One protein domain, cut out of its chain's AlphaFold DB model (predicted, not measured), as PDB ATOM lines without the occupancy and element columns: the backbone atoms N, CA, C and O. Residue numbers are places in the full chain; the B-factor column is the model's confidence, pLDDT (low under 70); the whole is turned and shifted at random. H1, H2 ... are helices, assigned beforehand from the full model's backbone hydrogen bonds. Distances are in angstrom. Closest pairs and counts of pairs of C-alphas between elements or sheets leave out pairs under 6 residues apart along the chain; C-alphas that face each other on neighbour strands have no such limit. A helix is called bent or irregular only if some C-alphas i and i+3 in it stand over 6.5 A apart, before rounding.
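What this domain is: This is residues 346 to 532 of the 951 residues of an uncharacterized protein of Crocinitomicaceae bacterium (UniProt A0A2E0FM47). Look first for two units that meet at one end to make a flat, open V: a long, slender one, the helix H1 with H7b packed side by side along part of it, and a broader one, the four-helix bundle H2 to H5. H7a and H6 make a hairpin near the end where the units meet, and short H8 packs crosswise on H1. You have 187 printed residues with eight named helices, H1 to H8 in chain order, and no named strand: all helix. The whole is only just compact, close to loose, with a radius of gyration of the C-alphas of 19.3 A, and spans 67 by 47 by 21 A.

Where its parts are: Find C-alpha 346 at (14.393, 15.829, 65.924); from there H1 runs 47.4 A to C-alpha 380 at (-22.059, 7.216, 36.798), with a kink of 51 degrees near residue 374. It is irregular, but only just: C-alphas 372 and 375 are 6.9 A apart. Next come H2, residues 393 to 406, 20.5 A; H3, 412 to 425, 20.4 A; H4, 433 to 449, 24.2 A; and H5, 454 to 471, 25.5 A, irregular with C-alphas 462 and 465 7.2 A apart. H6 holds residues 473 to 481. H7, residues 490 to 518, was assigned as one helix by its hydrogen bonds but is bent, with C-alphas 501 and 504 6.7 A apart; its arms are H7a, 490 to 501, and H7b, 504 to 518, 20.6 A. H8, residues 526 to 532, ends at C-alpha 532, (0.265, 15.488, 50.140).

How they stand to each other: Start at H1, whose residues 362 to 373 touch H7b, closest C-alphas Lys 372 and Ala 506, 5.5 A, at a shallow tilt of 12 degrees, opposite ways. H8 touches H1 about perpendicular, 89 degrees, closest C-alphas Thr 359 and Leu 529, 5.2 A. Residues 375 to 379 of H1 touch H7a, Ile 376 to Ala 499, 4.5 A between closest C-alphas. H6 and H7a form a hairpin, closest C-alphas Leu 473 and Ala 500, 5.0 A. Residues 379 to 380 of H1 touch H4, closest C-alphas Val 380 and Ser 434, 4.5 A. H2 to H5 form an up and down bundle, each running against the one before; for instance, H4 and H5 touch at 24 degrees, closest C-alphas Trp 447 and Val 456, 5.7 A. H1 and H5 are apart. Every O i to N i+4 pair is within hydrogen-bond range in H3, H4, H6, H7a and H8, but 28 of 31 in H1, 8 of 10 in H2, 11 of 14 in H5 and 9 of 11 in H7b.

The domain as a whole: The two C-alphas farthest apart, Lys 346 and Gln 483, are 67.1 A apart. The printed part has no cut; H1 to H2 is the long link. Mean pLDDT of the printed part is 74.4, with 71 residues under 70, among them 346 to 375 and 504 to 521.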
ATOM      1  N   LYS A 346      15.478  16.238  65.011       47.03
ATOM      2  CA  LYS A 346      14.393  15.829  65.924       47.03
ATOM      3  C   LYS A 346      13.174  16.739  65.842       47.03
ATOM      4  O   LYS A 346      12.073  16.202  65.765       47.03
ATOM      5  N   ASP A 347      13.369  18.056  65.786       46.22
ATOM      6  CA  ASP A 347      12.280  19.008  65.510       46.22
ATOM      7  C   ASP A 347      11.630  18.655  64.157       46.22
ATOM      8  O   ASP A 347      10.416  18.493  64.054       46.22
ATOM      9  N   GLN A 348      12.466  18.390  63.141       48.97
ATOM     10  CA  GLN A 348      12.012  17.872  61.848       48.97
ATOM     11  C   GLN A 348      11.292  16.522  61.981       48.97
ATOM     12  O   GLN A 348      10.265  16.368  61.341       48.97
ATOM     13  N   THR A 349      11.739  15.584  62.829       59.09
ATOM     14  CA  THR A 349      11.037  14.300  63.025       59.09
ATOM     15  C   THR A 349       9.711  14.437  63.759       59.09
ATOM     16  O   THR A 349       8.806  13.684  63.439       59.09
ATOM     17  N   LEU A 350       9.535  15.356  64.724       62.78
ATOM     18  CA  LEU A 350       8.208  15.536  65.332       62.78
ATOM     19  C   LEU A 350       7.253  16.182  64.330       62.78
ATOM     20  O   LEU A 350       6.112  15.745  64.220       62.78
ATOM     21  N   ASP A 351       7.715  17.185  63.584       62.31
ATOM     22  CA  ASP A 351       6.910  17.814  62.541       62.31
ATOM     23  C   ASP A 351       6.592  16.844  61.381       62.31
ATOM     24  O   ASP A 351       5.459  16.836  60.902       62.31
ATOM     25  N   GLU A 352       7.541  15.993  60.971       63.84
ATOM     26  CA  GLU A 352       7.372  14.937  59.957       63.84
ATOM     27  C   GLU A 352       6.460  13.808  60.467       63.84
ATOM     28  O   GLU A 352       5.541  13.422  59.750       63.84
ATOM     29  N   ASP A 353       6.622  13.342  61.712       59.38
ATOM     30  CA  ASP A 353       5.747  12.340  62.342       59.38
ATOM     31  C   ASP A 353       4.305  12.853  62.469       59.38
ATOM     32  O   ASP A 353       3.357  12.127  62.169       59.38
ATOM     33  N   LEU A 354       4.124  14.106  62.914       61.88
ATOM     34  CA  LEU A 354       2.811  14.746  63.019       61.88
ATOM     35  C   LEU A 354       2.185  14.916  61.634       61.88
ATOM     36  O   LEU A 354       1.047  14.507  61.413       61.88
ATOM     37  N   PHE A 355       2.912  15.502  60.681       65.12
ATOM     38  CA  PHE A 355       2.398  15.696  59.328       65.12
ATOM     39  C   PHE A 355       2.089  14.361  58.635       65.12
ATOM     40  O   PHE A 355       1.059  14.246  57.969       65.12
ATOM     41  N   GLY A 356       2.932  13.348  58.843       58.47
ATOM     42  CA  GLY A 356       2.743  11.977  58.384       58.47
ATOM     43  C   GLY A 356       1.461  11.370  58.938       58.47
ATOM     44  O   GLY A 356       0.578  11.024  58.160       58.47
ATOM     45  N   ILE A 357       1.277  11.345  60.263       54.12
ATOM     46  CA  ILE A 357       0.097  10.700  60.854       54.12
ATOM     47  C   ILE A 357      -1.218  11.422  60.527       54.12
ATOM     48  O   ILE A 357      -2.240  10.764  60.326       54.12
ATOM     49  N   PHE A 358      -1.212  12.754  60.378       61.28
ATOM     50  CA  PHE A 358      -2.376  13.487  59.860       61.28
ATOM     51  C   PHE A 358      -2.623  13.227  58.366       61.28
ATOM     52  O   PHE A 358      -3.780  13.181  57.946       61.28
ATOM     53  N   THR A 359      -1.570  13.024  57.571       60.19
ATOM     54  CA  THR A 359      -1.675  12.652  56.150       60.19
ATOM     55  C   THR A 359      -2.234  11.240  55.993       60.19
ATOM     56  O   THR A 359      -3.171  11.054  55.219       60.19
ATOM     57  N   ASP A 360      -1.738  10.270  56.762       54.62
ATOM     58  CA  ASP A 360      -2.213   8.883  56.753       54.62
ATOM     59  C   ASP A 360      -3.653   8.776  57.271       54.62
ATOM     60  O   ASP A 360      -4.468   8.066  56.685       54.62
ATOM     61  N   SER A 361      -4.009   9.551  58.302       52.62
ATOM     62  CA  SER A 361      -5.393   9.680  58.784       52.62
ATOM     63  C   SER A 361      -6.321  10.248  57.706       52.62
ATOM     64  O   SER A 361      -7.408   9.719  57.472       52.62
ATOM     65  N   TYR A 362      -5.896  11.318  57.021       57.91
ATOM     66  CA  TYR A 362      -6.674  11.907  55.928       57.91
ATOM     67  C   TYR A 362      -6.796  10.943  54.742       57.91
ATOM     68  O   TYR A 362      -7.873  10.835  54.161       57.91
ATOM     69  N   LYS A 363      -5.734  10.195  54.420       59.75
ATOM     70  CA  LYS A 363      -5.744   9.169  53.375       59.75
ATOM     71  C   LYS A 363      -6.687   8.013  53.713       59.75
ATOM     72  O   LYS A 363      -7.505   7.657  52.880       59.75
ATOM     73  N   ALA A 364      -6.643   7.476  54.933       52.81
ATOM     74  CA  ALA A 364      -7.549   6.408  55.361       52.81
ATOM     75  C   ALA A 364      -9.027   6.848  55.320       52.81
ATOM     76  O   ALA A 364      -9.913   6.047  55.017       52.81
ATOM     77  N   PHE A 365      -9.297   8.131  55.583       59.25
ATOM     78  CA  PHE A 365     -10.604   8.737  55.337       59.25
ATOM     79  C   PHE A 365     -10.930   8.837  53.833       59.25
ATOM     80  O   PHE A 365     -12.035   8.469  53.445       59.25
ATOM     81  N   ASP A 366     -10.004   9.292  52.985       52.81
ATOM     82  CA  ASP A 366     -10.187   9.398  51.524       52.81
ATOM     83  C   ASP A 366     -10.489   8.016  50.896       52.81
ATOM     84  O   ASP A 366     -11.488   7.869  50.189       52.81
ATOM     85  N   ASP A 367      -9.723   6.983  51.268       52.28
ATOM     86  CA  ASP A 367      -9.890   5.580  50.852       52.28
ATOM     87  C   ASP A 367     -11.276   5.024  51.273       52.28
ATOM     88  O   ASP A 367     -12.004   4.432  50.469       52.28
ATOM     89  N   LEU A 368     -11.703   5.269  52.523       53.41
ATOM     90  CA  LEU A 368     -13.049   4.922  53.012       53.41
ATOM     91  C   LEU A 368     -14.147   5.628  52.202       53.41
ATOM     92  O   LEU A 368     -15.227   5.073  51.968       53.41
ATOM     93  N   MET A 369     -13.909   6.880  51.815       60.53
ATOM     94  CA  MET A 369     -14.884   7.641  51.054       60.53
ATOM     95  C   MET A 369     -14.964   7.174  49.600       60.53
ATOM     96  O   MET A 369     -16.073   7.118  49.065       60.53
ATOM     97  N   GLU A 370     -13.856   6.750  48.988       54.09
ATOM     98  CA  GLU A 370     -13.865   6.069  47.690       54.09
ATOM     99  C   GLU A 370     -14.727   4.794  47.733       54.09
ATOM    100  O   GLU A 370     -15.590   4.612  46.868       54.09
ATOM    101  N   GLU A 371     -14.605   3.969  48.783       51.94
ATOM    102  CA  GLU A 371     -15.462   2.789  48.974       51.94
ATOM    103  C   GLU A 371     -16.953   3.173  49.038       51.94
ATOM    104  O   GLU A 371     -17.774   2.610  48.303       51.94
ATOM    105  N   LYS A 372     -17.308   4.175  49.858       55.44
ATOM    106  CA  LYS A 372     -18.697   4.651  50.017       55.44
ATOM    107  C   LYS A 372     -19.276   5.251  48.734       55.44
ATOM    108  O   LYS A 372     -20.456   5.055  48.447       55.44
ATOM    109  N   PHE A 373     -18.468   5.945  47.933       64.00
ATOM    110  CA  PHE A 373     -18.899   6.460  46.630       64.00
ATOM    111  C   PHE A 373     -18.871   5.399  45.512       64.00
ATOM    112  O   PHE A 373     -19.485   5.615  44.465       64.00
ATOM    113  N   SER A 374     -18.258   4.225  45.719       63.66
ATOM    114  CA  SER A 374     -18.100   3.196  44.677       63.66
ATOM    115  C   SER A 374     -19.426   2.717  44.065       63.66
ATOM    116  O   SER A 374     -19.504   2.515  42.854       63.66
ATOM    117  N   THR A 375     -20.495   2.579  44.859       68.88
ATOM    118  CA  THR A 375     -21.843   2.202  44.380       68.88
ATOM    119  C   THR A 375     -22.429   3.244  43.426       68.88
ATOM    120  O   THR A 375     -23.104   2.892  42.458       68.88
ATOM    121  N   ILE A 376     -22.127   4.520  43.661       75.19
ATOM    122  CA  ILE A 376     -22.597   5.646  42.853       75.19
ATOM    123  C   ILE A 376     -21.752   5.740  41.575       75.19
ATOM    124  O   ILE A 376     -22.304   5.796  40.475       75.19
ATOM    125  N   ASN A 377     -20.425   5.649  41.702       66.19
ATOM    126  CA  ASN A 377     -19.483   5.675  40.578       66.19
ATOM    127  C   ASN A 377     -19.753   4.527  39.584       66.19
ATOM    128  O   ASN A 377     -19.847   4.765  38.381       66.19
ATOM    129  N   LYS A 378     -20.044   3.311  40.079       72.12
ATOM    130  CA  LYS A 378     -20.478   2.155  39.262       72.12
ATOM    131  C   LYS A 378     -21.658   2.461  38.333       72.12
ATOM    132  O   LYS A 378     -21.766   1.826  37.290       72.12
ATOM    133  N   LEU A 379     -22.557   3.384  38.692       77.19
ATOM    134  CA  LEU A 379     -23.634   3.835  37.808       77.19
ATOM    135  C   LEU A 379     -23.206   5.013  36.926       77.19
ATOM    136  O   LEU A 379     -23.540   5.026  35.743       77.19
ATOM    137  N   VAL A 380     -22.491   5.989  37.490       74.12
ATOM    138  CA  VAL A 380     -22.059   7.216  36.798       74.12
ATOM    139  C   VAL A 380     -21.164   6.903  35.591       74.12
ATOM    140  O   VAL A 380     -21.322   7.526  34.533       74.12
ATOM    141  N   ASP A 381     -20.283   5.916  35.728       73.50
ATOM    142  CA  ASP A 381     -19.324   5.514  34.693       73.50
ATOM    143  C   ASP A 381     -19.866   4.422  33.756       73.50
ATOM    144  O   ASP A 381     -19.337   4.205  32.664       73.50
ATOM    145  N   ASP A 382     -20.977   3.777  34.120       78.56
ATOM    146  CA  ASP A 382     -21.656   2.815  33.257       78.56
ATOM    147  C   ASP A 382     -22.509   3.504  32.178       78.56
ATOM    148  O   ASP A 382     -23.083   4.586  32.355       78.56
ATOM    149  N   ARG A 383     -22.663   2.836  31.029       76.38
ATOM    150  CA  ARG A 383     -23.497   3.340  29.926       76.38
ATOM    151  C   ARG A 383     -24.959   3.553  30.337       76.38
ATOM    152  O   ARG A 383     -25.597   4.442  29.779       76.38
ATOM    153  N   ALA A 384     -25.483   2.797  31.309       82.00
ATOM    154  CA  ALA A 384     -26.839   2.988  31.814       82.00
ATOM    155  C   ALA A 384     -27.020   4.370  32.461       82.00
ATOM    156  O   ALA A 384     -27.962   5.068  32.099       82.00
ATOM    157  N   GLY A 385     -26.100   4.811  33.332       78.62
ATOM    158  CA  GLY A 385     -26.199   6.110  34.016       78.62
ATOM    159  C   GLY A 385     -26.206   7.314  33.071       78.62
ATOM    160  O   GLY A 385     -26.718   8.376  33.429       78.62
ATOM    161  N   ASN A 386     -25.719   7.125  31.840       83.38
ATOM    162  CA  ASN A 386     -25.644   8.136  30.791       83.38
ATOM    163  C   ASN A 386     -26.936   8.289  29.954       83.38
ATOM    164  O   ASN A 386     -26.992   9.153  29.080       83.38
ATOM    165  N   VAL A 387     -28.003   7.533  30.238       88.88
ATOM    166  CA  VAL A 387     -29.300   7.677  29.548       88.88
ATOM    167  C   VAL A 387     -30.077   8.908  30.043       88.88
ATOM    168  O   VAL A 387     -30.314   9.077  31.239       88.88
ATOM    169  N   ALA A 388     -30.517   9.755  29.106       91.00
ATOM    170  CA  ALA A 388     -31.229  11.018  29.339       91.00
ATOM    171  C   ALA A 388     -32.683  10.829  29.837       91.00
ATOM    172  O   ALA A 388     -33.656  10.947  29.085       91.00
ATOM    173  N   ALA A 389     -32.834  10.520  31.125       90.88
ATOM    174  CA  ALA A 389     -34.104  10.125  31.729       90.88
ATOM    175  C   ALA A 389     -34.772  11.193  32.615       90.88
ATOM    176  O   ALA A 389     -35.991  11.146  32.761       90.88
ATOM    177  N   PHE A 390     -34.032  12.165  33.151       93.00
ATOM    178  CA  PHE A 390     -34.504  13.102  34.182       93.00
ATOM    179  C   PHE A 390     -34.895  14.447  33.559       93.00
ATOM    180  O   PHE A 390     -34.085  15.047  32.855       93.00
ATOM    181  N   ASN A 391     -36.119  14.937  33.782       93.56
ATOM    182  CA  ASN A 391     -36.558  16.220  33.217       93.56
ATOM    183  C   ASN A 391     -36.068  17.389  34.080       93.56
ATOM    184  O   ASN A 391     -36.568  17.599  35.180       93.56
ATOM    185  N   ILE A 392     -35.143  18.188  33.550       93.94
ATOM    186  CA  ILE A 392     -34.516  19.300  34.277       93.94
ATOM    187  C   ILE A 392     -34.884  20.674  33.705       93.94
ATOM    188  O   ILE A 392     -34.265  21.679  34.045       93.94
ATOM    189  N   THR A 393     -35.897  20.738  32.836       94.81
ATOM    190  CA  THR A 393     -36.296  21.970  32.131       94.81
ATOM    191  C   THR A 393     -36.579  23.134  33.092       94.81
ATOM    192  O   THR A 393     -36.163  24.258  32.821       94.81
ATOM    193  N   GLY A 394     -37.219  22.869  34.239       94.75
ATOM    194  CA  GLY A 394     -37.442  23.876  35.287       94.75
ATOM    195  C   GLY A 394     -36.142  24.344  35.949       94.75
ATOM    196  O   GLY A 394     -35.873  25.539  35.985       94.75
ATOM    197  N   LEU A 395     -35.286  23.407  36.375       92.75
ATOM    198  CA  LEU A 395     -33.977  23.704  36.976       92.75
ATOM    199  C   LEU A 395     -33.115  24.587  36.057       92.75
ATOM    200  O   LEU A 395     -32.528  25.568  36.506       92.75
ATOM    201  N   LYS A 396     -33.089  24.269  34.757       93.31
ATOM    202  CA  LYS A 396     -32.397  25.064  33.736       93.31
ATOM    203  C   LYS A 396     -32.979  26.462  33.564       93.31
ATOM    204  O   LYS A 396     -32.214  27.411  33.427       93.31
ATOM    205  N   LYS A 397     -34.310  26.587  33.526       96.31
ATOM    206  CA  LYS A 397     -34.989  27.880  33.368       96.31
ATOM    207  C   LYS A 397     -34.641  28.814  34.525       96.31
ATOM    208  O   LYS A 397     -34.320  29.973  34.291       96.31
ATOM    209  N   ASP A 398     -34.642  28.292  35.747       95.19
ATOM    210  CA  ASP A 398     -34.324  29.078  36.938       95.19
ATOM    211  C   ASP A 398     -32.828  29.430  36.996       95.19
ATOM    212  O   ASP A 398     -32.469  30.538  37.390       95.19
ATOM    213  N   ALA A 399     -31.947  28.528  36.539       91.94
ATOM    214  CA  ALA A 399     -30.520  28.815  36.398       91.94
ATOM    215  C   ALA A 399     -30.253  29.921  35.366       91.94
ATOM    216  O   ALA A 399     -29.440  30.801  35.632       91.94
ATOM    217  N   ALA A 400     -30.970  29.924  34.236       93.12
ATOM    218  CA  ALA A 400     -30.899  30.993  33.240       93.12
ATOM    219  C   ALA A 400     -31.426  32.329  33.799       93.12
ATOM    220  O   ALA A 400     -30.726  33.333  33.730       93.12
ATOM    221  N   ALA A 401     -32.589  32.328  34.457       95.38
ATOM    222  CA  ALA A 401     -33.151  33.532  35.075       95.38
ATOM    223  C   ALA A 401     -32.254  34.118  36.186       95.38
ATOM    224  O   ALA A 401     -32.237  35.331  36.401       95.38
ATOM    225  N   LYS A 402     -31.481  33.279  36.896       91.94
ATOM    226  CA  LYS A 402     -30.453  33.755  37.832       91.94
ATOM    227  C   LYS A 402     -29.177  34.207  37.113       91.94
ATOM    228  O   LYS A 402     -28.553  35.164  37.560       91.94
ATOM    229  N   LEU A 403     -28.797  33.570  36.004       89.12
ATOM    230  CA  LEU A 403     -27.639  33.944  35.181       89.12
ATOM    231  C   LEU A 403     -27.777  35.358  34.592       89.12
ATOM    232  O   LEU A 403     -26.781  36.078  34.521       89.12
ATOM    233  N   ASP A 404     -29.000  35.792  34.276       91.25
ATOM    234  CA  ASP A 404     -29.303  37.159  33.820       91.25
ATOM    235  C   ASP A 404     -28.877  38.244  34.837       91.25
ATOM    236  O   ASP A 404     -28.575  39.376  34.459       91.25
ATOM    237  N   GLN A 405     -28.751  37.901  36.126       88.56
ATOM    238  CA  GLN A 405     -28.244  38.802  37.175       88.56
ATOM    239  C   GLN A 405     -26.716  39.016  37.104       88.56
ATOM    240  O   GLN A 405     -26.183  39.883  37.793       88.56
ATOM    241  N   PHE A 406     -26.006  38.244  36.272       86.38
ATOM    242  CA  PHE A 406     -24.547  38.275  36.090       86.38
ATOM    243  C   PHE A 406     -24.128  38.764  34.685       86.38
ATOM    244  O   PHE A 406     -22.998  38.534  34.227       86.38
ATOM    245  N   VAL A 407     -25.025  39.459  33.976       81.44
ATOM    246  CA  VAL A 407     -24.703  40.158  32.722       81.44
ATOM    247  C   VAL A 407     -23.612  41.208  32.977       81.44
ATOM    248  O   VAL A 407     -23.633  41.924  33.973       81.44
ATOM    249  N   GLY A 408     -22.606  41.263  32.101       78.44
ATOM    250  CA  GLY A 408     -21.440  42.150  32.247       78.44
ATOM    251  C   GLY A 408     -20.353  41.675  33.226       78.44
ATOM    252  O   GLY A 408     -19.245  42.202  33.195       78.44
ATOM    253  N   VAL A 409     -20.603  40.648  34.047       84.25
ATOM    254  CA  VAL A 409     -19.604  40.129  34.998       84.25
ATOM    255  C   VAL A 409     -18.473  39.387  34.269       84.25
ATOM    256  O   VAL A 409     -18.719  38.416  33.542       84.25
ATOM    257  N   VAL A 410     -17.229  39.828  34.511       77.38
ATOM    258  CA  VAL A 410     -15.996  39.345  33.851       77.38
ATOM    259  C   VAL A 410     -14.873  38.894  34.797       77.38
ATOM    260  O   VAL A 410     -13.935  38.241  34.329       77.38
ATOM    261  N   GLU A 411     -14.985  39.120  36.109       79.00
ATOM    262  CA  GLU A 411     -13.992  38.687  37.107       79.00
ATOM    263  C   GLU A 411     -14.581  38.445  38.513       79.00
ATOM    264  O   GLU A 411     -15.783  38.594  38.746       79.00
ATOM    265  N   GLY A 412     -13.721  38.010  39.440       76.38
ATOM    266  CA  GLY A 412     -14.046  37.811  40.853       76.38
ATOM    267  C   GLY A 412     -15.086  36.722  41.152       76.38
ATOM    268  O   GLY A 412     -15.471  35.910  40.310       76.38
ATOM    269  N   ASN A 413     -15.568  36.724  42.394       75.31
ATOM    270  CA  ASN A 413     -16.516  35.736  42.919       75.31
ATOM    271  C   ASN A 413     -17.853  35.675  42.162       75.31
ATOM    272  O   ASN A 413     -18.490  34.623  42.115       75.31
ATOM    273  N   GLN A 414     -18.279  36.784  41.558       81.44
ATOM    274  CA  GLN A 414     -19.486  36.818  40.733       81.44
ATOM    275  C   GLN A 414     -19.294  36.045  39.420       81.44
ATOM    276  O   GLN A 414     -20.210  35.347  38.999       81.44
ATOM    277  N   LYS A 415     -18.099  36.075  38.806       83.25
ATOM    278  CA  LYS A 415     -17.790  35.228  37.639       83.25
ATOM    279  C   LYS A 415     -17.787  33.746  37.990       83.25
ATOM    280  O   LYS A 415     -18.212  32.926  37.189       83.25
ATOM    281  N   ILE A 416     -17.348  33.393  39.193       76.31
ATOM    282  CA  ILE A 416     -17.369  32.001  39.653       76.31
ATOM    283  C   ILE A 416     -18.819  31.506  39.780       76.31
ATOM    284  O   ILE A 416     -19.157  30.462  39.229       76.31
ATOM    285  N   ALA A 417     -19.696  32.302  40.403       76.56
ATOM    286  CA  ALA A 417     -21.133  32.024  40.463       76.56
ATOM    287  C   ALA A 417     -21.782  31.943  39.062       76.56
ATOM    288  O   ALA A 417     -22.540  31.014  38.784       76.56
ATOM    289  N   LYS A 418     -21.426  32.862  38.156       83.38
ATOM    290  CA  LYS A 418     -21.844  32.859  36.747       83.38
ATOM    291  C   LYS A 418     -21.471  31.551  36.035       83.38
ATOM    292  O   LYS A 418     -22.350  30.897  35.486       83.38
ATOM    293  N   ASN A 419     -20.209  31.124  36.123       83.00
ATOM    294  CA  ASN A 419     -19.726  29.887  35.501       83.00
ATOM    295  C   ASN A 419     -20.481  28.639  36.011       83.00
ATOM    296  O   ASN A 419     -20.736  27.710  35.247       83.00
ATOM    297  N   MET A 420     -20.861  28.600  37.296       81.81
ATOM    298  CA  MET A 420     -21.667  27.500  37.854       81.81
ATOM    299  C   MET A 420     -23.079  27.464  37.254       81.81
ATOM    300  O   MET A 420     -23.583  26.390  36.925       81.81
ATOM    301  N   LEU A 421     -23.709  28.633  37.090       86.25
ATOM    302  CA  LEU A 421     -25.030  28.766  36.469       86.25
ATOM    303  C   LEU A 421     -24.987  28.397  34.979       86.25
ATOM    304  O   LEU A 421     -25.828  27.625  34.522       86.25
ATOM    305  N   GLU A 422     -23.967  28.851  34.244       84.94
ATOM    306  CA  GLU A 422     -23.689  28.432  32.860       84.94
ATOM    307  C   GLU A 422     -23.533  26.905  32.757       84.94
ATOM    308  O   GLU A 422     -24.112  26.282  31.865       84.94
ATOM    309  N   GLY A 423     -22.848  26.278  33.721       81.56
ATOM    310  CA  GLY A 423     -22.741  24.823  33.833       81.56
ATOM    311  C   GLY A 423     -24.102  24.120  33.919       81.56
ATOM    312  O   GLY A 423     -24.328  23.150  33.197       81.56
ATOM    313  N   ILE A 424     -25.044  24.634  34.718       84.38
ATOM    314  CA  ILE A 424     -26.412  24.084  34.807       84.38
ATOM    315  C   ILE A 424     -27.188  24.314  33.500       84.38
ATOM    316  O   ILE A 424     -27.849  23.402  33.001       84.38
ATOM    317  N   VAL A 425     -27.102  25.516  32.922       87.12
ATOM    318  CA  VAL A 425     -27.802  25.889  31.676       87.12
ATOM    319  C   VAL A 425     -27.304  25.073  30.473       87.12
ATOM    320  O   VAL A 425     -28.096  24.766  29.577       87.12
ATOM    321  N   SER A 426     -26.033  24.659  30.472       88.12
ATOM    322  CA  SER A 426     -25.424  23.833  29.418       88.12
ATOM    323  C   SER A 426     -25.979  22.402  29.324       88.12
ATOM    324  O   SER A 426     -25.870  21.764  28.275       88.12
ATOM    325  N   LEU A 427     -26.603  21.889  30.391       84.75
ATOM    326  CA  LEU A 427     -27.156  20.533  30.423       84.75
ATOM    327  C   LEU A 427     -28.329  20.366  29.432       84.75
ATOM    328  O   LEU A 427     -29.064  21.318  29.171       84.75
ATOM    329  N   PRO A 428     -28.590  19.165  28.891       85.69
ATOM    330  CA  PRO A 428     -29.784  18.913  28.080       85.69
ATOM    331  C   PRO A 428     -31.079  18.989  28.914       85.69
ATOM    332  O   PRO A 428     -31.084  18.682  30.101       85.69
ATOM    333  N   ASN A 429     -32.212  19.349  28.293       89.88
ATOM    334  CA  ASN A 429     -33.511  19.472  28.992       89.88
ATOM    335  C   ASN A 429     -33.981  18.153  29.639       89.88
ATOM    336  O   ASN A 429     -34.689  18.172  30.648       89.88
ATOM    337  N   ARG A 430     -33.557  17.012  29.076       91.00
ATOM    338  CA  ARG A 430     -33.524  15.727  29.776       91.00
ATOM    339  C   ARG A 430     -32.071  15.370  30.064       91.00
ATOM    340  O   ARG A 430     -31.335  15.094  29.122       91.00
ATOM    341  N   ALA A 431     -31.678  15.371  31.330       89.50
ATOM    342  CA  ALA A 431     -30.339  14.986  31.753       89.50
ATOM    343  C   ALA A 431     -30.266  13.497  32.098       89.50
ATOM    344  O   ALA A 431     -31.271  12.849  32.410       89.50
ATOM    345  N   SER A 432     -29.059  12.946  32.025       89.75
ATOM    346  CA  SER A 432     -28.742  11.630  32.567       89.75
ATOM    347  C   SER A 432     -28.387  11.699  34.055       89.75
ATOM    348  O   SER A 432     -28.123  12.777  34.590       89.75
ATOM    349  N   PHE A 433     -28.355  10.545  34.728       88.19
ATOM    350  CA  PHE A 433     -27.930  10.473  36.130       88.19
ATOM    351  C   PHE A 433     -26.471  10.923  36.269       88.19
ATOM    352  O   PHE A 433     -26.157  11.753  37.120       88.19
ATOM    353  N   SER A 434     -25.593  10.466  35.369       80.88
ATOM    354  CA  SER A 434     -24.183  10.869  35.329       80.88
ATOM    355  C   SER A 434     -24.010  12.375  35.101       80.88
ATOM    356  O   SER A 434     -23.153  12.997  35.725       80.88
ATOM    357  N   GLN A 435     -24.834  12.985  34.239       83.00
ATOM    358  CA  GLN A 435     -24.815  14.432  33.989       83.00
ATOM    359  C   GLN A 435     -25.270  15.232  35.216       83.00
ATOM    360  O   GLN A 435     -24.597  16.188  35.597       83.00
ATOM    361  N   LEU A 436     -26.370  14.824  35.857       81.81
ATOM    362  CA  LEU A 436     -26.860  15.454  37.086       81.81
ATOM    363  C   LEU A 436     -25.854  15.335  38.232       81.81
ATOM    364  O   LEU A 436     -25.545  16.333  38.881       81.81
ATOM    365  N   TYR A 437     -25.296  14.142  38.441       81.31
ATOM    366  CA  TYR A 437     -24.312  13.888  39.487       81.31
ATOM    367  C   TYR A 437     -23.040  14.726  39.298       81.31
ATOM    368  O   TYR A 437     -22.610  15.401  40.234       81.31
ATOM    369  N   ARG A 438     -22.477  14.762  38.080       78.81
ATOM    370  CA  ARG A 438     -21.281  15.567  37.763       78.81
ATOM    371  C   ARG A 438     -21.541  17.072  37.869       78.81
ATOM    372  O   ARG A 438     -20.690  17.792  38.385       78.81
ATOM    373  N   ALA A 439     -22.714  17.559  37.459       76.69
ATOM    374  CA  ALA A 439     -23.064  18.974  37.599       76.69
ATOM    375  C   ALA A 439     -23.260  19.382  39.073       76.69
ATOM    376  O   ALA A 439     -22.706  20.390  39.510       76.69
ATOM    377  N   ARG A 440     -23.954  18.554  39.868       81.31
ATOM    378  CA  ARG A 440     -24.079  18.721  41.326       81.31
ATOM    379  C   ARG A 440     -22.707  18.753  41.989       81.31
ATOM    380  O   ARG A 440     -22.433  19.635  42.802       81.31
ATOM    381  N   LYS A 441     -21.843  17.797  41.637       71.00
ATOM    382  CA  LYS A 441     -20.462  17.721  42.115       71.00
ATOM    383  C   LYS A 441     -19.699  19.007  41.779       71.00
ATOM    384  O   LYS A 441     -19.235  19.660  42.699       71.00
ATOM    385  N   SER A 442     -19.709  19.458  40.525       70.75
ATOM    386  CA  SER A 442     -19.072  20.717  40.098       70.75
ATOM    387  C   SER A 442     -19.537  21.958  40.887       70.75
ATOM    388  O   SER A 442     -18.713  22.787  41.275       70.75
ATOM    389  N   ILE A 443     -20.836  22.079  41.204       70.38
ATOM    390  CA  ILE A 443     -21.370  23.161  42.062       70.38
ATOM    391  C   ILE A 443     -20.785  23.083  43.475       70.38
ATOM    392  O   ILE A 443     -20.360  24.096  44.032       70.38
ATOM    393  N   ASN A 444     -20.770  21.885  44.057       67.00
ATOM    394  CA  ASN A 444     -20.216  21.643  45.381       67.00
ATOM    395  C   ASN A 444     -18.720  21.994  45.402       67.00
ATOM    396  O   ASN A 444     -18.318  22.908  46.110       67.00
ATOM    397  N   ASP A 445     -17.939  21.352  44.542       59.38
ATOM    398  CA  ASP A 445     -16.501  21.524  44.316       59.38
ATOM    399  C   ASP A 445     -16.101  23.005  44.120       59.38
ATOM    400  O   ASP A 445     -15.153  23.507  44.734       59.38
ATOM    401  N   THR A 446     -16.883  23.755  43.337       61.56
ATOM    402  CA  THR A 446     -16.660  25.194  43.116       61.56
ATOM    403  C   THR A 446     -16.952  26.035  44.363       61.56
ATOM    404  O   THR A 446     -16.222  26.991  44.634       61.56
ATOM    405  N   TRP A 447     -17.977  25.689  45.149       56.56
ATOM    406  CA  TRP A 447     -18.243  26.344  46.434       56.56
ATOM    407  C   TRP A 447     -17.149  26.062  47.465       56.56
ATOM    408  O   TRP A 447     -16.692  26.994  48.122       56.56
ATOM    409  N   LEU A 448     -16.656  24.823  47.534       52.69
ATOM    410  CA  LEU A 448     -15.579  24.420  48.441       52.69
ATOM    411  C   LEU A 448     -14.281  25.206  48.182       52.69
ATOM    412  O   LEU A 448     -13.647  25.710  49.109       52.69
ATOM    413  N   LYS A 449     -13.921  25.399  46.906       53.41
ATOM    414  CA  LYS A 449     -12.774  26.232  46.491       53.41
ATOM    415  C   LYS A 449     -12.902  27.718  46.846       53.41
ATOM    416  O   LYS A 449     -11.885  28.406  46.896       53.41
ATOM    417  N   ASN A 450     -14.122  28.215  47.054       52.19
ATOM    418  CA  ASN A 450     -14.439  29.640  47.198       52.19
ATOM    419  C   ASN A 450     -15.290  29.906  48.454       52.19
ATOM    420  O   ASN A 450     -16.190  30.753  48.455       52.19
ATOM    421  N   PHE A 451     -15.013  29.151  49.519       45.94
ATOM    422  CA  PHE A 451     -15.729  29.213  50.788       45.94
ATOM    423  C   PHE A 451     -15.730  30.637  51.380       45.94
ATOM    424  O   PHE A 451     -14.752  31.374  51.271       45.94
ATOM    425  N   GLY A 452     -16.848  31.039  51.992       44.34
ATOM    426  CA  GLY A 452     -17.078  32.413  52.467       44.34
ATOM    427  C   GLY A 452     -17.571  33.394  51.392       44.34
ATOM    428  O   GLY A 452     -17.884  34.540  51.704       44.34
ATOM    429  N   SER A 453     -17.690  32.966  50.130       63.94
ATOM    430  CA  SER A 453     -18.263  33.788  49.065       63.94
ATOM    431  C   SER A 453     -19.790  33.693  49.004       63.94
ATOM    432  O   SER A 453     -20.338  32.685  48.556       63.94
ATOM    433  N   SER A 454     -20.481  34.776  49.369       67.38
ATOM    434  CA  SER A 454     -21.951  34.865  49.348       67.38
ATOM    435  C   SER A 454     -22.566  34.604  47.965       67.38
ATOM    436  O   SER A 454     -23.604  33.954  47.865       67.38
ATOM    437  N   ASN A 455     -21.912  35.049  46.886       77.25
ATOM    438  CA  ASN A 455     -22.374  34.811  45.510       77.25
ATOM    439  C   ASN A 455     -22.360  33.313  45.157       77.25
ATOM    440  O   ASN A 455     -23.305  32.799  44.564       77.25
ATOM    441  N   VAL A 456     -21.291  32.611  45.543       70.94
ATOM    442  CA  VAL A 456     -21.086  31.187  45.245       70.94
ATOM    443  C   VAL A 456     -21.961  30.315  46.155       70.94
ATOM    444  O   VAL A 456     -22.606  29.373  45.693       70.94
ATOM    445  N   GLU A 457     -22.073  30.675  47.436       69.25
ATOM    446  CA  GLU A 457     -23.014  30.066  48.383       69.25
ATOM    447  C   GLU A 457     -24.475  30.232  47.926       69.25
ATOM    448  O   GLU A 457     -25.270  29.299  48.039       69.25
ATOM    449  N   GLY A 458     -24.823  31.383  47.343       77.12
ATOM    450  CA  GLY A 458     -26.139  31.642  46.762       77.12
ATOM    451  C   GLY A 458     -26.458  30.798  45.522       77.12
ATOM    452  O   GLY A 458     -27.630  30.584  45.230       77.12
ATOM    453  N   VAL A 459     -25.469  30.289  44.781       78.38
ATOM    454  CA  VAL A 459     -25.721  29.289  43.721       78.38
ATOM    455  C   VAL A 459     -25.849  27.890  44.324       78.38
ATOM    456  O   VAL A 459     -26.725  27.127  43.924       78.38
ATOM    457  N   LYS A 460     -25.039  27.561  45.341       78.12
ATOM    458  CA  LYS A 460     -25.161  26.296  46.080       78.12
ATOM    459  C   LYS A 460     -26.571  26.121  46.659       78.12
ATOM    460  O   LYS A 460     -27.210  25.114  46.374       78.12
ATOM    461  N   LYS A 461     -27.059  27.087  47.448       78.06
ATOM    462  CA  LYS A 461     -28.360  27.002  48.146       78.06
ATOM    463  C   LYS A 461     -29.535  26.802  47.184       78.06
ATOM    464  O   LYS A 461     -30.376  25.946  47.435       78.06
ATOM    465  N   ASP A 462     -29.551  27.533  46.073       85.69
ATOM    466  CA  ASP A 462     -30.683  27.540  45.140       85.69
ATOM    467  C   ASP A 462     -30.777  26.281  44.262       85.69
ATOM    468  O   ASP A 462     -31.876  25.914  43.844       85.69
ATOM    469  N   PHE A 463     -29.651  25.619  43.955       85.94
ATOM    470  CA  PHE A 463     -29.606  24.547  42.947       85.94
ATOM    471  C   PHE A 463     -29.170  23.178  43.476       85.94
ATOM    472  O   PHE A 463     -29.614  22.165  42.936       85.94
ATOM    473  N   LEU A 464     -28.339  23.113  44.521       80.38
ATOM    474  CA  LEU A 464     -27.749  21.848  44.967       80.38
ATOM    475  C   LEU A 464     -28.793  20.910  45.590       80.38
ATOM    476  O   LEU A 464     -28.844  19.746  45.207       80.38
ATOM    477  N   ASN A 465     -29.688  21.419  46.444       78.62
ATOM    478  CA  ASN A 465     -30.774  20.611  47.018       78.62
ATOM    479  C   ASN A 465     -31.714  20.073  45.926       78.62
ATOM    480  O   ASN A 465     -32.065  18.902  45.937       78.62
ATOM    481  N   ARG A 466     -32.030  20.887  44.913       87.56
ATOM    482  CA  ARG A 466     -32.900  20.489  43.792       87.56
ATOM    483  C   ARG A 466     -32.264  19.420  42.902       87.56
ATOM    484  O   ARG A 466     -32.963  18.581  42.344       87.56
ATOM    485  N   MET A 467     -30.942  19.455  42.740       84.88
ATOM    486  CA  MET A 467     -30.198  18.371  42.092       84.88
ATOM    487  C   MET A 467     -30.149  17.113  42.959       84.88
ATOM    488  O   MET A 467     -30.155  16.011  42.418       84.88
ATOM    489  N   ASP A 468     -30.127  17.268  44.281       79.94
ATOM    490  CA  ASP A 468     -30.161  16.158  45.229       79.94
ATOM    491  C   ASP A 468     -31.545  15.475  45.227       79.94
ATOM    492  O   ASP A 468     -31.595  14.249  45.148       79.94
ATOM    493  N   ASP A 469     -32.646  16.235  45.142       85.88
ATOM    494  CA  ASP A 469     -34.013  15.718  44.944       85.88
ATOM    495  C   ASP A 469     -34.145  14.906  43.640       85.88
ATOM    496  O   ASP A 469     -34.732  13.823  43.619       85.88
ATOM    497  N   LEU A 470     -33.564  15.408  42.541       90.94
ATOM    498  CA  LEU A 470     -33.572  14.742  41.228       90.94
ATOM    499  C   LEU A 470     -32.741  13.447  41.195       90.94
ATOM    500  O   LEU A 470     -32.993  12.578  40.360       90.94
ATOM    501  N   LEU A 471     -31.746  13.327  42.074       86.38
ATOM    502  CA  LEU A 471     -30.929  12.123  42.259       86.38
ATOM    503  C   LEU A 471     -31.510  11.175  43.326       86.38
ATOM    504  O   LEU A 471     -31.012  10.059  43.479       86.38
ATOM    505  N   GLY A 472     -32.549  11.605  44.049       84.94
ATOM    506  CA  GLY A 472     -33.211  10.846  45.103       84.94
ATOM    507  C   GLY A 472     -34.043   9.669  44.588       84.94
ATOM    508  O   GLY A 472     -34.462   9.614  43.428       84.94
ATOM    509  N   LEU A 473     -34.306   8.714  45.486       89.31
ATOM    510  CA  LEU A 473     -34.940   7.430  45.165       89.31
ATOM    511  C   LEU A 473     -36.307   7.577  44.471       89.31
ATOM    512  O   LEU A 473     -36.621   6.797  43.571       89.31
ATOM    513  N   ASP A 474     -37.097   8.587  44.833       90.69
ATOM    514  CA  ASP A 474     -38.415   8.839  44.239       90.69
ATOM    515  C   ASP A 474     -38.334   9.266  42.771       90.69
ATOM    516  O   ASP A 474     -39.021   8.693  41.920       90.69
ATOM    517  N   GLU A 475     -37.484  10.245  42.444       92.38
ATOM    518  CA  GLU A 475     -37.308  10.682  41.055       92.38
ATOM    519  C   GLU A 475     -36.614   9.600  40.228       92.38
ATOM    520  O   GLU A 475     -36.997   9.363  39.086       92.38
ATOM    521  N   VAL A 476     -35.671   8.861  40.815       94.31
ATOM    522  CA  VAL A 476     -35.058   7.697  40.167       94.31
ATOM    523  C   VAL A 476     -36.100   6.614  39.866       94.31
ATOM    524  O   VAL A 476     -36.131   6.096  38.749       94.31
ATOM    525  N   ASN A 477     -37.018   6.308  40.787       93.88
ATOM    526  CA  ASN A 477     -38.114   5.371  40.525       93.88
ATOM    527  C   ASN A 477     -39.075   5.879  39.435       93.88
ATOM    528  O   ASN A 477     -39.479   5.087  38.578       93.88
ATOM    529  N   ARG A 478     -39.388   7.183  39.398       92.56
ATOM    530  CA  ARG A 478     -40.150   7.803  38.293       92.56
ATOM    531  C   ARG A 478     -39.397   7.708  36.959       92.56
ATOM    532  O   ARG A 478     -39.972   7.311  35.947       92.56
ATOM    533  N   ALA A 479     -38.096   7.985  36.942       91.75
ATOM    534  CA  ALA A 479     -37.261   7.872  35.750       91.75
ATOM    535  C   ALA A 479     -37.202   6.424  35.228       91.75
ATOM    536  O   ALA A 479     -37.307   6.208  34.018       91.75
ATOM    537  N   LEU A 480     -37.110   5.426  36.114       91.88
ATOM    538  CA  LEU A 480     -37.064   3.996  35.778       91.88
ATOM    539  C   LEU A 480     -38.352   3.448  35.131       91.88
ATOM    540  O   LEU A 480     -38.294   2.409  34.464       91.88
ATOM    541  N   THR A 481     -39.497   4.120  35.299       88.81
ATOM    542  CA  THR A 481     -40.753   3.785  34.596       88.81
ATOM    543  C   THR A 481     -40.933   4.555  33.284       88.81
ATOM    544  O   THR A 481     -41.772   4.175  32.464       88.81
ATOM    545  N   SER A 482     -40.121   5.590  33.036       86.50
ATOM    546  CA  SER A 482     -40.159   6.371  31.795       86.50
ATOM    547  C   SER A 482     -39.767   5.542  30.566       86.50
ATOM    548  O   SER A 482     -38.966   4.607  30.645       86.50
ATOM    549  N   GLN A 483     -40.271   5.934  29.393       84.44
ATOM    550  CA  GLN A 483     -39.974   5.259  28.122       84.44
ATOM    551  C   GLN A 483     -38.461   5.165  27.832       84.44
ATOM    552  O   GLN A 483     -38.023   4.182  27.242       84.44
ATOM    553  N   SER A 484     -37.660   6.129  28.305       84.19
ATOM    554  CA  SER A 484     -36.197   6.155  28.156       84.19
ATOM    555  C   SER A 484     -35.470   5.035  28.914       84.19
ATOM    556  O   SER A 484     -34.416   4.599  28.461       84.19
ATOM    557  N   LEU A 485     -36.003   4.562  30.050       85.56
ATOM    558  CA  LEU A 485     -35.379   3.517  30.889       85.56
ATOM    559  C   LEU A 485     -36.196   2.218  30.977       85.56
ATOM    560  O   LEU A 485     -35.724   1.225  31.535       85.56
ATOM    561  N   LYS A 486     -37.401   2.180  30.394       79.69
ATOM    562  CA  LYS A 486     -38.324   1.037  30.462       79.69
ATOM    563  C   LYS A 486     -37.662  -0.295  30.080       79.69
ATOM    564  O   LYS A 486     -37.894  -1.292  30.765       79.69
ATOM    565  N   GLY A 487     -36.813  -0.288  29.048       79.06
ATOM    566  CA  GLY A 487     -36.139  -1.468  28.491       79.06
ATOM    567  C   GLY A 487     -34.801  -1.880  29.124       79.06
ATOM    568  O   GLY A 487     -34.224  -2.863  28.670       79.06
ATOM    569  N   ILE A 488     -34.276  -1.178  30.139       86.50
ATOM    570  CA  ILE A 488     -33.002  -1.587  30.770       86.50
ATOM    571  C   ILE A 488     -33.193  -2.836  31.651       86.50
ATOM    572  O   ILE A 488     -34.273  -3.054  32.210       86.50
ATOM    573  N   SER A 489     -32.144  -3.652  31.807       89.94
ATOM    574  CA  SER A 489     -32.215  -4.897  32.587       89.94
ATOM    575  C   SER A 489     -32.503  -4.648  34.074       89.94
ATOM    576  O   SER A 489     -32.157  -3.597  34.619       89.94
ATOM    577  N   ALA A 490     -33.087  -5.636  34.760       87.12
ATOM    578  CA  ALA A 490     -33.379  -5.552  36.195       87.12
ATOM    579  C   ALA A 490     -32.135  -5.197  37.035       87.12
ATOM    580  O   ALA A 490     -32.224  -4.374  37.941       87.12
ATOM    581  N   GLN A 491     -30.963  -5.726  36.664       82.62
ATOM    582  CA  GLN A 491     -29.676  -5.392  37.279       82.62
ATOM    583  C   GLN A 491     -29.329  -3.900  37.130       82.62
ATOM    584  O   GLN A 491     -28.944  -3.263  38.107       82.62
ATOM    585  N   LYS A 492     -29.523  -3.302  35.943       86.19
ATOM    586  CA  LYS A 492     -29.318  -1.854  35.760       86.19
ATOM    587  C   LYS A 492     -30.344  -1.031  36.544       86.19
ATOM    588  O   LYS A 492     -29.967  -0.036  37.152       86.19
ATOM    589  N   LYS A 493     -31.610  -1.468  36.623       89.56
ATOM    590  CA  LYS A 493     -32.628  -0.823  37.482       89.56
ATOM    591  C   LYS A 493     -32.248  -0.871  38.970       89.56
ATOM    592  O   LYS A 493     -32.520   0.084  39.689       89.56
ATOM    593  N   ALA A 494     -31.590  -1.942  39.422       85.94
ATOM    594  CA  ALA A 494     -31.056  -2.043  40.780       85.94
ATOM    595  C   ALA A 494     -29.871  -1.087  41.020       85.94
ATOM    596  O   ALA A 494     -29.863  -0.404  42.038       85.94
ATOM    597  N   MET A 495     -28.935  -0.953  40.067       81.69
ATOM    598  CA  MET A 495     -27.831   0.023  40.159       81.69
ATOM    599  C   MET A 495     -28.339   1.462  40.338       81.69
ATOM    600  O   MET A 495     -27.798   2.203  41.151       81.69
ATOM    601  N   TYR A 496     -29.407   1.836  39.625       88.75
ATOM    602  CA  TYR A 496     -30.078   3.130  39.785       88.75
ATOM    603  C   TYR A 496     -30.575   3.380  41.215       88.75
ATOM    604  O   TYR A 496     -30.286   4.434  41.778       88.75
ATOM    605  N   ARG A 497     -31.286   2.419  41.816       90.56
ATOM    606  CA  ARG A 497     -31.803   2.558  43.190       90.56
ATOM    607  C   ARG A 497     -30.689   2.574  44.228       90.56
ATOM    608  O   ARG A 497     -30.664   3.473  45.056       90.56
ATOM    609  N   ALA A 498     -29.723   1.663  44.109       80.00
ATOM    610  CA  ALA A 498     -28.576   1.599  45.010       80.00
ATOM    611  C   ALA A 498     -27.764   2.908  45.005       80.00
ATOM    612  O   ALA A 498     -27.386   3.403  46.062       80.00
ATOM    613  N   ALA A 499     -27.544   3.523  43.837       77.62
ATOM    614  CA  ALA A 499     -26.888   4.828  43.763       77.62
ATOM    615  C   ALA A 499     -27.726   5.944  44.422       77.62
ATOM    616  O   ALA A 499     -27.169   6.787  45.121       77.62
ATOM    617  N   ALA A 500     -29.049   5.941  44.237       81.94
ATOM    618  CA  ALA A 500     -29.955   6.918  44.848       81.94
ATOM    619  C   ALA A 500     -30.018   6.801  46.385       81.94
ATOM    620  O   ALA A 500     -30.059   7.811  47.085       81.94
ATOM    621  N   GLU A 501     -30.002   5.572  46.906       82.44
ATOM    622  CA  GLU A 501     -30.030   5.254  48.340       82.44
ATOM    623  C   GLU A 501     -28.696   5.550  49.042       82.44
ATOM    624  O   GLU A 501     -28.693   5.998  50.190       82.44
ATOM    625  N   GLU A 502     -27.561   5.337  48.368       72.50
ATOM    626  CA  GLU A 502     -26.232   5.609  48.934       72.50
ATOM    627  C   GLU A 502     -25.813   7.081  48.836       72.50
ATOM    628  O   GLU A 502     -25.031   7.544  49.664       72.50
ATOM    629  N   ILE A 503     -26.356   7.857  47.887       71.62
ATOM    630  CA  ILE A 503     -26.061   9.292  47.740       71.62
ATOM    631  C   ILE A 503     -26.164  10.095  49.056       71.62
ATOM    632  O   ILE A 503     -25.188  10.781  49.381       71.62
ATOM    633  N   PRO A 504     -27.266  10.051  49.836       65.94
ATOM    634  CA  PRO A 504     -27.346  10.800  51.090       65.94
ATOM    635  C   PRO A 504     -26.355  10.275  52.141       65.94
ATOM    636  O   PRO A 504     -25.676  11.076  52.784       65.94
ATOM    637  N   LYS A 505     -26.200   8.948  52.258       68.12
ATOM    638  CA  LYS A 505     -25.320   8.297  53.246       68.12
ATOM    639  C   LYS A 505     -23.846   8.631  53.008       68.12
ATOM    640  O   LYS A 505     -23.145   9.045  53.929       68.12
ATOM    641  N   ALA A 506     -23.378   8.503  51.764       60.53
ATOM    642  CA  ALA A 506     -22.005   8.814  51.376       60.53
ATOM    643  C   ALA A 506     -21.684  10.303  51.584       60.53
ATOM    644  O   ALA A 506     -20.601  10.650  52.044       60.53
ATOM    645  N   ARG A 507     -22.639  11.203  51.320       63.62
ATOM    646  CA  ARG A 507     -22.453  12.646  51.550       63.62
ATOM    647  C   ARG A 507     -22.431  13.017  53.028       63.62
ATOM    648  O   ARG A 507     -21.615  13.855  53.403       63.62
ATOM    649  N   GLN A 508     -23.274  12.397  53.853       59.09
ATOM    650  CA  GLN A 508     -23.242  12.585  55.303       59.09
ATOM    651  C   GLN A 508     -21.912  12.091  55.886       59.09
ATOM    652  O   GLN A 508     -21.226  12.857  56.557       59.09
ATOM    653  N   ALA A 509     -21.493  10.867  55.545       52.16
ATOM    654  CA  ALA A 509     -20.210  10.315  55.981       52.16
ATOM    655  C   ALA A 509     -19.019  11.184  55.532       52.16
ATOM    656  O   ALA A 509     -18.107  11.427  56.323       52.16
ATOM    657  N   PHE A 510     -19.059  11.716  54.300       55.81
ATOM    658  CA  PHE A 510     -18.055  12.673  53.838       55.81
ATOM    659  C   PHE A 510     -18.024  13.918  54.729       55.81
ATOM    660  O   PHE A 510     -16.962  14.281  55.220       55.81
ATOM    661  N   ALA A 511     -19.182  14.553  54.950       54.44
ATOM    662  CA  ALA A 511     -19.315  15.787  55.724       54.44
ATOM    663  C   ALA A 511     -18.878  15.627  57.192       54.44
ATOM    664  O   ALA A 511     -18.256  16.522  57.760       54.44
ATOM    665  N   GLU A 512     -19.180  14.486  57.809       53.19
ATOM    666  CA  GLU A 512     -18.822  14.195  59.199       53.19
ATOM    667  C   GLU A 512     -17.324  13.915  59.381       53.19
ATOM    668  O   GLU A 512     -16.741  14.366  60.371       53.19
ATOM    669  N   GLY A 513     -16.693  13.219  58.427       51.81
ATOM    670  CA  GLY A 513     -15.259  12.923  58.465       51.81
ATOM    671  C   GLY A 513     -14.378  14.106  58.053       51.81
ATOM    672  O   GLY A 513     -13.425  14.434  58.757       51.81
ATOM    673  N   ILE A 514     -14.724  14.827  56.979       56.06
ATOM    674  CA  ILE A 514     -13.932  15.974  56.497       56.06
ATOM    675  C   ILE A 514     -13.855  17.100  57.541       56.06
ATOM    676  O   ILE A 514     -12.795  17.695  57.749       56.06
ATOM    677  N   LYS A 515     -14.946  17.309  58.290       54.69
ATOM    678  CA  LYS A 515     -15.052  18.266  59.398       54.69
ATOM    679  C   LYS A 515     -13.996  18.049  60.486       54.69
ATOM    680  O   LYS A 515     -13.632  19.005  61.165       54.69
ATOM    681  N   GLN A 516     -13.491  16.829  60.666       56.72
ATOM    682  CA  GLN A 516     -12.433  16.559  61.642       56.72
ATOM    683  C   GLN A 516     -11.123  17.252  61.229       56.72
ATOM    684  O   GLN A 516     -10.478  17.906  62.046       56.72
ATOM    685  N   PHE A 517     -10.795  17.213  59.936       56.53
ATOM    686  CA  PHE A 517      -9.589  17.817  59.362       56.53
ATOM    687  C   PHE A 517      -9.736  19.320  59.054       56.53
ATOM    688  O   PHE A 517      -8.740  20.037  59.008       56.53
ATOM    689  N   GLU A 518     -10.957  19.830  58.869       54.38
ATOM    690  CA  GLU A 518     -11.218  21.258  58.594       54.38
ATOM    691  C   GLU A 518     -10.783  22.207  59.709       54.38
ATOM    692  O   GLU A 518     -10.429  23.352  59.441       54.38
ATOM    693  N   ASN A 519     -10.802  21.734  60.956       60.12
ATOM    694  CA  ASN A 519     -10.389  22.524  62.111       60.12
ATOM    695  C   ASN A 519      -8.863  22.444  62.364       60.12
ATOM    696  O   ASN A 519      -8.364  22.966  63.363       60.12
ATOM    697  N   LEU A 520      -8.111  21.787  61.472       65.00
ATOM    698  CA  LEU A 520      -6.651  21.838  61.444       65.00
ATOM    699  C   LEU A 520      -6.186  23.073  60.663       65.00
ATOM    700  O   LEU A 520      -6.799  23.506  59.686       65.00
ATOM    701  N   HIS A 521      -5.057  23.637  61.079       65.12
ATOM    702  CA  HIS A 521      -4.555  24.917  60.584       65.12
ATOM    703  C   HIS A 521      -3.061  24.837  60.236       65.12
ATOM    704  O   HIS A 521      -2.401  23.839  60.519       65.12
ATOM    705  N   GLY A 522      -2.519  25.902  59.632       70.19
ATOM    706  CA  GLY A 522      -1.093  26.014  59.294       70.19
ATOM    707  C   GLY A 522      -0.602  24.871  58.401       70.19
ATOM    708  O   GLY A 522      -1.251  24.549  57.407       70.19
ATOM    709  N   THR A 523       0.538  24.263  58.743       62.28
ATOM    710  CA  THR A 523       1.113  23.136  57.986       62.28
ATOM    711  C   THR A 523       0.197  21.910  57.986       62.28
ATOM    712  O   THR A 523       0.002  21.321  56.926       62.28
ATOM    713  N   LEU A 524      -0.468  21.616  59.108       65.12
ATOM    714  CA  LEU A 524      -1.446  20.527  59.261       65.12
ATOM    715  C   LEU A 524      -2.824  20.819  58.635       65.12
ATOM    716  O   LEU A 524      -3.713  19.974  58.684       65.12
ATOM    717  N   GLY A 525      -3.038  22.010  58.068       64.62
ATOM    718  CA  GLY A 525      -4.329  22.389  57.499       64.62
ATOM    719  C   GLY A 525      -4.748  21.488  56.335       64.62
ATOM    720  O   GLY A 525      -3.928  21.139  55.487       64.62
ATOM    721  N   LEU A 526      -6.045  21.180  56.248       59.34
ATOM    722  CA  LEU A 526      -6.640  20.251  55.274       59.34
ATOM    723  C   LEU A 526      -6.114  20.407  53.831       59.34
ATOM    724  O   LEU A 526      -5.778  19.420  53.188       59.34
ATOM    725  N   LYS A 527      -5.934  21.641  53.338       63.00
ATOM    726  CA  LYS A 527      -5.354  21.942  52.009       63.00
ATOM    727  C   LYS A 527      -3.983  21.290  51.760       63.00
ATOM    728  O   LYS A 527      -3.668  20.942  50.622       63.00
ATOM    729  N   ASN A 528      -3.159  21.170  52.795       63.16
ATOM    730  CA  ASN A 528      -1.824  20.588  52.727       63.16
ATOM    731  C   ASN A 528      -1.871  19.058  52.799       63.16
ATOM    732  O   ASN A 528      -1.197  18.416  52.000       63.16
ATOM    733  N   LEU A 529      -2.721  18.489  53.662       60.69
ATOM    734  CA  LEU A 529      -2.970  17.040  53.729       60.69
ATOM    735  C   LEU A 529      -3.517  16.521  52.387       60.69
ATOM    736  O   LEU A 529      -2.957  15.606  51.786       60.69
ATOM    737  N   VAL A 530      -4.528  17.214  51.846       58.75
ATOM    738  CA  VAL A 530      -5.106  16.996  50.508       58.75
ATOM    739  C   VAL A 530      -4.035  17.015  49.420       58.75
ATOM    740  O   VAL A 530      -4.035  16.159  48.538       58.75
ATOM    741  N   ARG A 531      -3.118  17.992  49.455       59.59
ATOM    742  CA  ARG A 531      -2.027  18.090  48.476       59.59
ATOM    743  C   ARG A 531      -1.058  16.916  48.612       59.59
ATOM    744  O   ARG A 531      -0.715  16.321  47.596       59.59
ATOM    745  N   SER A 532      -0.658  16.587  49.840       58.06
ATOM    746  CA  SER A 532       0.265  15.488  50.140       58.06
ATOM    747  C   SER A 532      -0.239  14.171  49.544       58.06
ATOM    748  O   SER A 532       0.442  13.572  48.713       58.06
TER     749      SER A 532